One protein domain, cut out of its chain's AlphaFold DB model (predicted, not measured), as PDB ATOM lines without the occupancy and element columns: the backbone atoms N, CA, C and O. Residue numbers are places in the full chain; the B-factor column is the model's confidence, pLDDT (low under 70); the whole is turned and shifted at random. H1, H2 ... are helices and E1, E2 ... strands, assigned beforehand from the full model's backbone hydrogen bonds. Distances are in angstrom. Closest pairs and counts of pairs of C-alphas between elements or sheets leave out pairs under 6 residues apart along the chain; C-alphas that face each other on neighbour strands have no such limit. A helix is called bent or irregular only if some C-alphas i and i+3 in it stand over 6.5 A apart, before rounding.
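AT A GLANCE: This is residues 14 to 64 of the 110 residues of an uncharacterized protein of Colletotrichum orbiculare (strain 104-T / ATCC 96160 / CBS 514.97 / LARS 414 / MAFF 240422) (UniProt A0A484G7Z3). Picture a long, stretched-out rod with a small unit at each end: at one end a strand hairpin, E1 and E2, leading straight into the helix H1, at the other a helical hairpin, H2 and H3. Residues 28 to 41, of which 28 to 36 belong to H1, stand free between these ends. The printed part has 51 residues, with E1, E2, H1, H2 and H3 in that order; E1 and E2 form an antiparallel sheet, and the class is mixed, helices and strands. The whole is extended, with a radius of gyration of the C-alphas of 19.0 A and spans of 54 by 14 by 12 A.

IN THESE COORDINATES: Find C-alpha 14 at (-5.639, -1.330, 9.719); from there E1 runs over residues 14 to 17, 9.3 A long. E2 is residues 20 to 23, 9.7 A. H1, residues 24 to 36, runs 18.8 A to C-alpha 36 at (-5.225, 6.337, 32.975). Farther on, H2 is residues 46 to 54, 12.7 A, and H3 is residues 56 to 62, 10.4 A, ending at C-alpha 62 at (-8.850, 22.389, 48.245). H3 is neither bent nor irregular, but only just: C-alphas 57 and 60 are 6.0 A apart.

HOW THE PARTS SIT: Look first at the hairpin E1 and E2, antiparallel at 134 degrees, where N 15 and O 22 are 3.1 A apart and N 17 and O 20 3.0 A, within hydrogen-bond range. The closest C-alphas of E1 and H1 are those of Thr 15 and Phe 24, 6.6 A. H1 and H2 are apart. H2 and H3 touch, closest at the C-alphas of Thr 52 and Ala 59, 5.0 A; they run opposite ways at a shallow tilt of 33 degrees, only just short of steep. In H1 and H2 every O i to N i+4 pair is within hydrogen-bond range; in H3 1 of 3 is, beside 3 of 4 O i to N i+3 pairs.

THE WHOLE: The C-alphas of Lys 14 and Ala 57, the two farthest apart, are 54.5 A from each other. The printed part has no cut; the link from H1 to H2, 9 residues, is short, and no link is long. Check the B-factor column: pLDDT is under 70 at residues 14 to 19, 38 to 44 and 62 to 64, and its mean over the printed part is 75.9.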
ATOM      1  N   LYS A  14      -6.899  -1.736   9.108       63.31
ATOM      2  CA  LYS A  14      -5.639  -1.330   9.719       63.31
ATOM      3  C   LYS A  14      -5.573   0.188   9.639       63.31
ATOM      4  O   LYS A  14      -5.660   0.746   8.545       63.31
ATOM      5  N   THR A  15      -5.459   0.854  10.780       63.41
ATOM      6  CA  THR A  15      -5.303   2.307  10.838       63.41
ATOM      7  C   THR A  15      -3.845   2.627  11.147       63.41
ATOM      8  O   THR A  15      -3.234   2.062  12.054       63.41
ATOM      9  N   THR A  16      -3.250   3.527  10.365       68.81
ATOM     10  CA  THR A  16      -1.897   4.015  10.645       68.81
ATOM     11  C   THR A  16      -1.997   5.137  11.666       68.81
ATOM     12  O   THR A  16      -2.467   6.230  11.354       68.81
ATOM     13  N   VAL A  17      -1.548   4.884  12.892       63.44
ATOM     14  CA  VAL A  17      -1.564   5.861  13.987       63.44
ATOM     15  C   VAL A  17      -0.126   6.062  14.460       63.44
ATOM     16  O   VAL A  17       0.562   5.108  14.811       63.44
ATOM     17  N   ARG A  18       0.365   7.312  14.413       63.53
ATOM     18  CA  ARG A  18       1.771   7.688  14.703       63.53
ATOM     19  C   ARG A  18       2.819   6.877  13.912       63.53
ATOM     20  O   ARG A  18       3.869   6.524  14.439       63.53
ATOM     21  N   GLY A  19       2.532   6.570  12.645       69.31
ATOM     22  CA  GLY A  19       3.471   5.881  11.748       69.31
ATOM     23  C   GLY A  19       3.604   4.369  11.969       69.31
ATOM     24  O   GLY A  19       4.454   3.750  11.337       69.31
ATOM     25  N   ARG A  20       2.772   3.763  12.831       71.12
ATOM     26  CA  ARG A  20       2.660   2.305  12.992       71.12
ATOM     27  C   ARG A  20       1.301   1.834  12.481       71.12
ATOM     28  O   ARG A  20       0.289   2.469  12.773       71.12
ATOM     29  N   GLU A  21       1.283   0.740  11.722       77.19
ATOM     30  CA  GLU A  21       0.039   0.026  11.416       77.19
ATOM     31  C   GLU A  21      -0.444  -0.649  12.700       77.19
ATOM     32  O   GLU A  21       0.236  -1.534  13.216       77.19
ATOM     33  N   MET A  22      -1.587  -0.214  13.229       76.56
ATOM     34  CA  MET A  22      -2.209  -0.827  14.402       76.56
ATOM     35  C   MET A  22      -3.623  -1.293  14.060       76.56
ATOM     36  O   MET A  22      -4.309  -0.734  13.197       76.56
ATOM     37  N   SER A  23      -4.061  -2.351  14.733       84.56
ATOM     38  CA  SER A  23      -5.464  -2.743  14.740       84.56
ATOM     39  C   SER A  23      -6.287  -1.711  15.510       84.56
ATOM     40  O   SER A  23      -5.823  -1.131  16.492       84.56
ATOM     41  N   PHE A  24      -7.549  -1.530  15.122       81.50
ATOM     42  CA  PHE A  24      -8.471  -0.635  15.825       81.50
ATOM     43  C   PHE A  24      -8.585  -0.966  17.325       81.50
ATOM     44  O   PHE A  24      -8.685  -0.066  18.154       81.50
ATOM     45  N   LYS A  25      -8.495  -2.252  17.692       86.88
ATOM     46  CA  LYS A  25      -8.458  -2.680  19.099       86.88
ATOM     47  C   LYS A  25      -7.228  -2.128  19.829       86.88
ATOM     48  O   LYS A  25      -7.370  -1.561  20.901       86.88
ATOM     49  N   GLU A  26      -6.043  -2.257  19.235       87.19
ATOM     50  CA  GLU A  26      -4.783  -1.796  19.839       87.19
ATOM     51  C   GLU A  26      -4.780  -0.278  20.026       87.19
ATOM     52  O   GLU A  26      -4.291   0.227  21.031       87.19
ATOM     53  N   GLN A  27      -5.391   0.457  19.092       86.75
ATOM     54  CA  GLN A  27      -5.582   1.897  19.227       86.75
ATOM     55  C   GLN A  27      -6.461   2.251  20.438       86.75
ATOM     56  O   GLN A  27      -6.137   3.185  21.172       86.75
ATOM     57  N   LEU A  28      -7.564   1.523  20.648       88.00
ATOM     58  CA  LEU A  28      -8.444   1.724  21.801       88.00
ATOM     59  C   LEU A  28      -7.758   1.349  23.115       88.00
ATOM     60  O   LEU A  28      -7.852   2.104  24.081       88.00
ATOM     61  N   ASP A  29      -7.045   0.223  23.132       90.38
ATOM     62  CA  ASP A  29      -6.298  -0.243  24.300       90.38
ATOM     63  C   ASP A  29      -5.215   0.784  24.690       90.38
ATOM     64  O   ASP A  29      -5.098   1.143  25.864       90.38
ATOM     65  N   GLN A  30      -4.491   1.343  23.711       87.19
ATOM     66  CA  GLN A  30      -3.510   2.405  23.945       87.19
ATOM     67  C   GLN A  30      -4.170   3.686  24.467       87.19
ATOM     68  O   GLN A  30      -3.700   4.256  25.446       87.19
ATOM     69  N   ALA A  31      -5.278   4.128  23.866       86.25
ATOM     70  CA  ALA A  31      -5.996   5.315  24.329       86.25
ATOM     71  C   ALA A  31      -6.540   5.148  25.760       86.25
ATOM     72  O   ALA A  31      -6.534   6.100  26.539       86.25
ATOM     73  N   ALA A  32      -6.984   3.943  26.129       88.31
ATOM     74  CA  ALA A  32      -7.425   3.636  27.485       88.31
ATOM     75  C   ALA A  32      -6.268   3.667  28.495       88.31
ATOM     76  O   ALA A  32      -6.462   4.116  29.625       88.31
ATOM     77  N   HIS A  33      -5.075   3.217  28.099       87.69
ATOM     78  CA  HIS A  33      -3.865   3.340  28.911       87.69
ATOM     79  C   HIS A  33      -3.423   4.801  29.067       87.69
ATOM     80  O   HIS A  33      -3.233   5.244  30.198       87.69
ATOM     81  N   ASP A  34      -3.356   5.560  27.972       83.00
ATOM     82  CA  ASP A  34      -2.992   6.984  27.977       83.00
ATOM     83  C   ASP A  34      -3.971   7.812  28.840       83.00
ATOM     84  O   ASP A  34      -3.577   8.740  29.534       83.00
ATOM     85  N   ALA A  35      -5.263   7.459  28.858       79.94
ATOM     86  CA  ALA A  35      -6.259   8.129  29.698       79.94
ATOM     87  C   ALA A  35      -6.111   7.829  31.203       79.94
ATOM     88  O   ALA A  35      -6.583   8.611  32.030       79.94
ATOM     89  N   ARG A  36      -5.497   6.696  31.571       78.81
ATOM     90  CA  ARG A  36      -5.225   6.337  32.975       78.81
ATOM     91  C   ARG A  36      -3.989   7.037  33.525       78.81
ATOM     92  O   ARG A  36      -3.951   7.304  34.723       78.81
ATOM     93  N   GLU A  37      -3.021   7.338  32.667       71.62
ATOM     94  CA  GLU A  37      -1.768   8.004  33.020       71.62
ATOM     95  C   GLU A  37      -1.799   9.457  32.511       71.62
ATOM     96  O   GLU A  37      -1.301   9.746  31.423       71.62
ATOM     97  N   PRO A  38      -2.401  10.409  33.249       62.78
ATOM     98  CA  PRO A  38      -2.317  11.808  32.863       62.78
ATOM     99  C   PRO A  38      -0.854  12.278  32.950       62.78
ATOM    100  O   PRO A  38      -0.345  12.552  34.034       62.78
ATOM    101  N   ASP A  39      -0.204  12.432  31.792       62.06
ATOM    102  CA  ASP A  39       1.169  12.954  31.625       62.06
ATOM    103  C   ASP A  39       1.374  14.380  32.178       62.06
ATOM    104  O   ASP A  39       2.496  14.880  32.263       62.06
ATOM    105  N   SER A  40       0.297  15.074  32.551       59.84
ATOM    106  CA  SER A  40       0.369  16.392  33.175       59.84
ATOM    107  C   SER A  40      -0.051  16.320  34.641       59.84
ATOM    108  O   SER A  40      -1.129  15.775  34.911       59.84
ATOM    109  N   PRO A  41       0.689  16.952  35.579       60.94
ATOM    110  CA  PRO A  41       0.141  17.199  36.906       60.94
ATOM    111  C   PRO A  41      -1.209  17.901  36.722       60.94
ATOM    112  O   PRO A  41      -1.324  18.730  35.810       60.94
ATOM    113  N   PRO A  42      -2.235  17.554  37.518       59.09
ATOM    114  CA  PRO A  42      -3.558  18.133  37.364       59.09
ATOM    115  C   PRO A  42      -3.396  19.649  37.385       59.09
ATOM    116  O   PRO A  42      -3.045  20.220  38.420       59.09
ATOM    117  N   LYS A  43      -3.580  20.297  36.225       60.09
ATOM    118  CA  LYS A  43      -3.633  21.756  36.150       60.09
ATOM    119  C   LYS A  43      -4.646  22.159  37.205       60.09
ATOM    120  O   LYS A  43      -5.785  21.691  37.154       60.09
ATOM    121  N   GLN A  44      -4.197  22.927  38.197       62.09
ATOM    122  CA  GLN A  44      -5.053  23.357  39.292       62.09
ATOM    123  C   GLN A  44      -6.327  23.923  38.673       62.09
ATOM    124  O   GLN A  44      -6.271  24.824  37.834       62.09
ATOM    125  N   ASN A  45      -7.465  23.307  38.999       70.12
ATOM    126  CA  ASN A  45      -8.737  23.716  38.428       70.12
ATOM    127  C   ASN A  45      -8.917  25.208  38.742       70.12
ATOM    128  O   ASN A  45      -8.852  25.564  39.920       70.12
ATOM    129  N   PRO A  46      -9.176  26.080  37.752       74.62
ATOM    130  CA  PRO A  46      -9.279  27.528  37.977       74.62
ATOM    131  C   PRO A  46     -10.367  27.883  39.003       74.62
ATOM    132  O   PRO A  46     -10.320  28.920  39.657       74.62
ATOM    133  N   ILE A  47     -11.335  26.982  39.197       78.56
ATOM    134  CA  ILE A  47     -12.369  27.069  40.232       78.56
ATOM    135  C   ILE A  47     -11.758  27.058  41.640       78.56
ATOM    136  O   ILE A  47     -12.199  27.822  42.492       78.56
ATOM    137  N   VAL A  48     -10.736  26.233  41.888       79.81
ATOM    138  CA  VAL A  48     -10.067  26.155  43.193       79.81
ATOM    139  C   VAL A  48      -9.427  27.496  43.532       79.81
ATOM    140  O   VAL A  48      -9.674  28.016  44.612       79.81
ATOM    141  N   GLU A  49      -8.699  28.098  42.592       79.75
ATOM    142  CA  GLU A  49      -8.073  29.413  42.775       79.75
ATOM    143  C   GLU A  49      -9.107  30.511  43.074       79.75
ATOM    144  O   GLU A  49      -8.924  31.331  43.973       79.75
ATOM    145  N   LYS A  50     -10.250  30.500  42.376       86.19
ATOM    146  CA  LYS A  50     -11.340  31.450  42.643       86.19
ATOM    147  C   LYS A  50     -11.977  31.242  44.014       86.19
ATOM    148  O   LYS A  50     -12.268  32.215  44.705       86.19
ATOM    149  N   VAL A  51     -12.185  29.993  44.429       84.50
ATOM    150  CA  VAL A  51     -12.775  29.691  45.740       84.50
ATOM    151  C   VAL A  51     -11.825  30.083  46.866       84.50
ATOM    152  O   VAL A  51     -12.285  30.649  47.852       84.50
ATOM    153  N   THR A  52     -10.518  29.850  46.733       84.19
ATOM    154  CA  THR A  52      -9.539  30.254  47.756       84.19
ATOM    155  C   THR A  52      -9.361  31.767  47.835       84.19
ATOM    156  O   THR A  52      -9.157  32.289  48.931       84.19
ATOM    157  N   GLN A  53      -9.512  32.485  46.715       83.44
ATOM    158  CA  GLN A  53      -9.525  33.950  46.691       83.44
ATOM    159  C   GLN A  53     -10.742  34.534  47.432       83.44
ATOM    160  O   GLN A  53     -10.606  35.529  48.140       83.44
ATOM    161  N   CYS A  54     -11.920  33.913  47.298       88.00
ATOM    162  CA  CYS A  54     -13.139  34.343  47.995       88.00
ATOM    163  C   CYS A  54     -13.214  33.848  49.449       88.00
ATOM    164  O   CYS A  54     -13.755  34.533  50.313       88.00
ATOM    165  N   ILE A  55     -12.700  32.647  49.724       87.94
ATOM    166  CA  ILE A  55     -12.759  31.977  51.025       87.94
ATOM    167  C   ILE A  55     -11.349  31.467  51.365       87.94
ATOM    168  O   ILE A  55     -11.015  30.319  51.056       87.94
ATOM    169  N   PRO A  56     -10.523  32.268  52.067       80.56
ATOM    170  CA  PRO A  56      -9.146  31.891  52.401       80.56
ATOM    171  C   PRO A  56      -9.040  30.572  53.182       80.56
ATOM    172  O   PRO A  56      -8.081  29.818  53.028       80.56
ATOM    173  N   ALA A  57     -10.054  30.243  53.990       79.00
ATOM    174  CA  ALA A  57     -10.114  28.983  54.733       79.00
ATOM    175  C   ALA A  57     -10.226  27.743  53.823       79.00
ATOM    176  O   ALA A  57      -9.725  26.676  54.184       79.00
ATOM    177  N   ALA A  58     -10.824  27.876  52.634       77.44
ATOM    178  CA  ALA A  58     -10.992  26.778  51.686       77.44
ATOM    179  C   ALA A  58      -9.661  26.341  51.053       77.44
ATOM    180  O   ALA A  58      -9.554  25.207  50.587       77.44
ATOM    181  N   ALA A  59      -8.617  27.180  51.110       77.75
ATOM    182  CA  ALA A  59      -7.277  26.833  50.634       77.75
ATOM    183  C   ALA A  59      -6.691  25.616  51.356       77.75
ATOM    184  O   ALA A  59      -6.005  24.809  50.740       77.75
ATOM    185  N   LYS A  60      -7.027  25.432  52.639       77.75
ATOM    186  CA  LYS A  60      -6.577  24.282  53.439       77.75
ATOM    187  C   LYS A  60      -7.246  22.964  53.036       77.75
ATOM    188  O   LYS A  60      -6.724  21.903  53.348       77.75
ATOM    189  N   ILE A  61      -8.413  23.040  52.395       76.56
ATOM    190  CA  ILE A  61      -9.254  21.885  52.049       76.56
ATOM    191  C   ILE A  61      -9.082  21.523  50.568       76.56
ATOM    192  O   ILE A  61      -9.036  20.349  50.219       76.56
ATOM    193  N   LEU A  62      -8.973  22.535  49.700       69.88
ATOM    194  CA  LEU A  62      -8.850  22.389  48.245       69.88
ATOM    195  C   LEU A  62      -7.392  22.385  47.752       69.88
ATOM    196  O   LEU A  62      -7.134  22.010  46.609       69.88
ATOM    197  N   GLY A  63      -6.440  22.822  48.583       60.41
ATOM    198  CA  GLY A  63      -5.012  22.824  48.274       60.41
ATOM    199  C   GLY A  63      -4.449  21.406  48.241       60.41
ATOM    200  O   GLY A  63      -4.188  20.820  49.283       60.41
ATOM    201  N   THR A  64      -4.317  20.868  47.029       61.34
ATOM    202  CA  THR A  64      -3.460  19.746  46.598       61.34
ATOM    203  C   THR A  64      -2.761  18.943  47.709       61.34
ATOM    204  O   THR A  64      -1.554  19.069  47.901       61.34
TER     205      THR A  64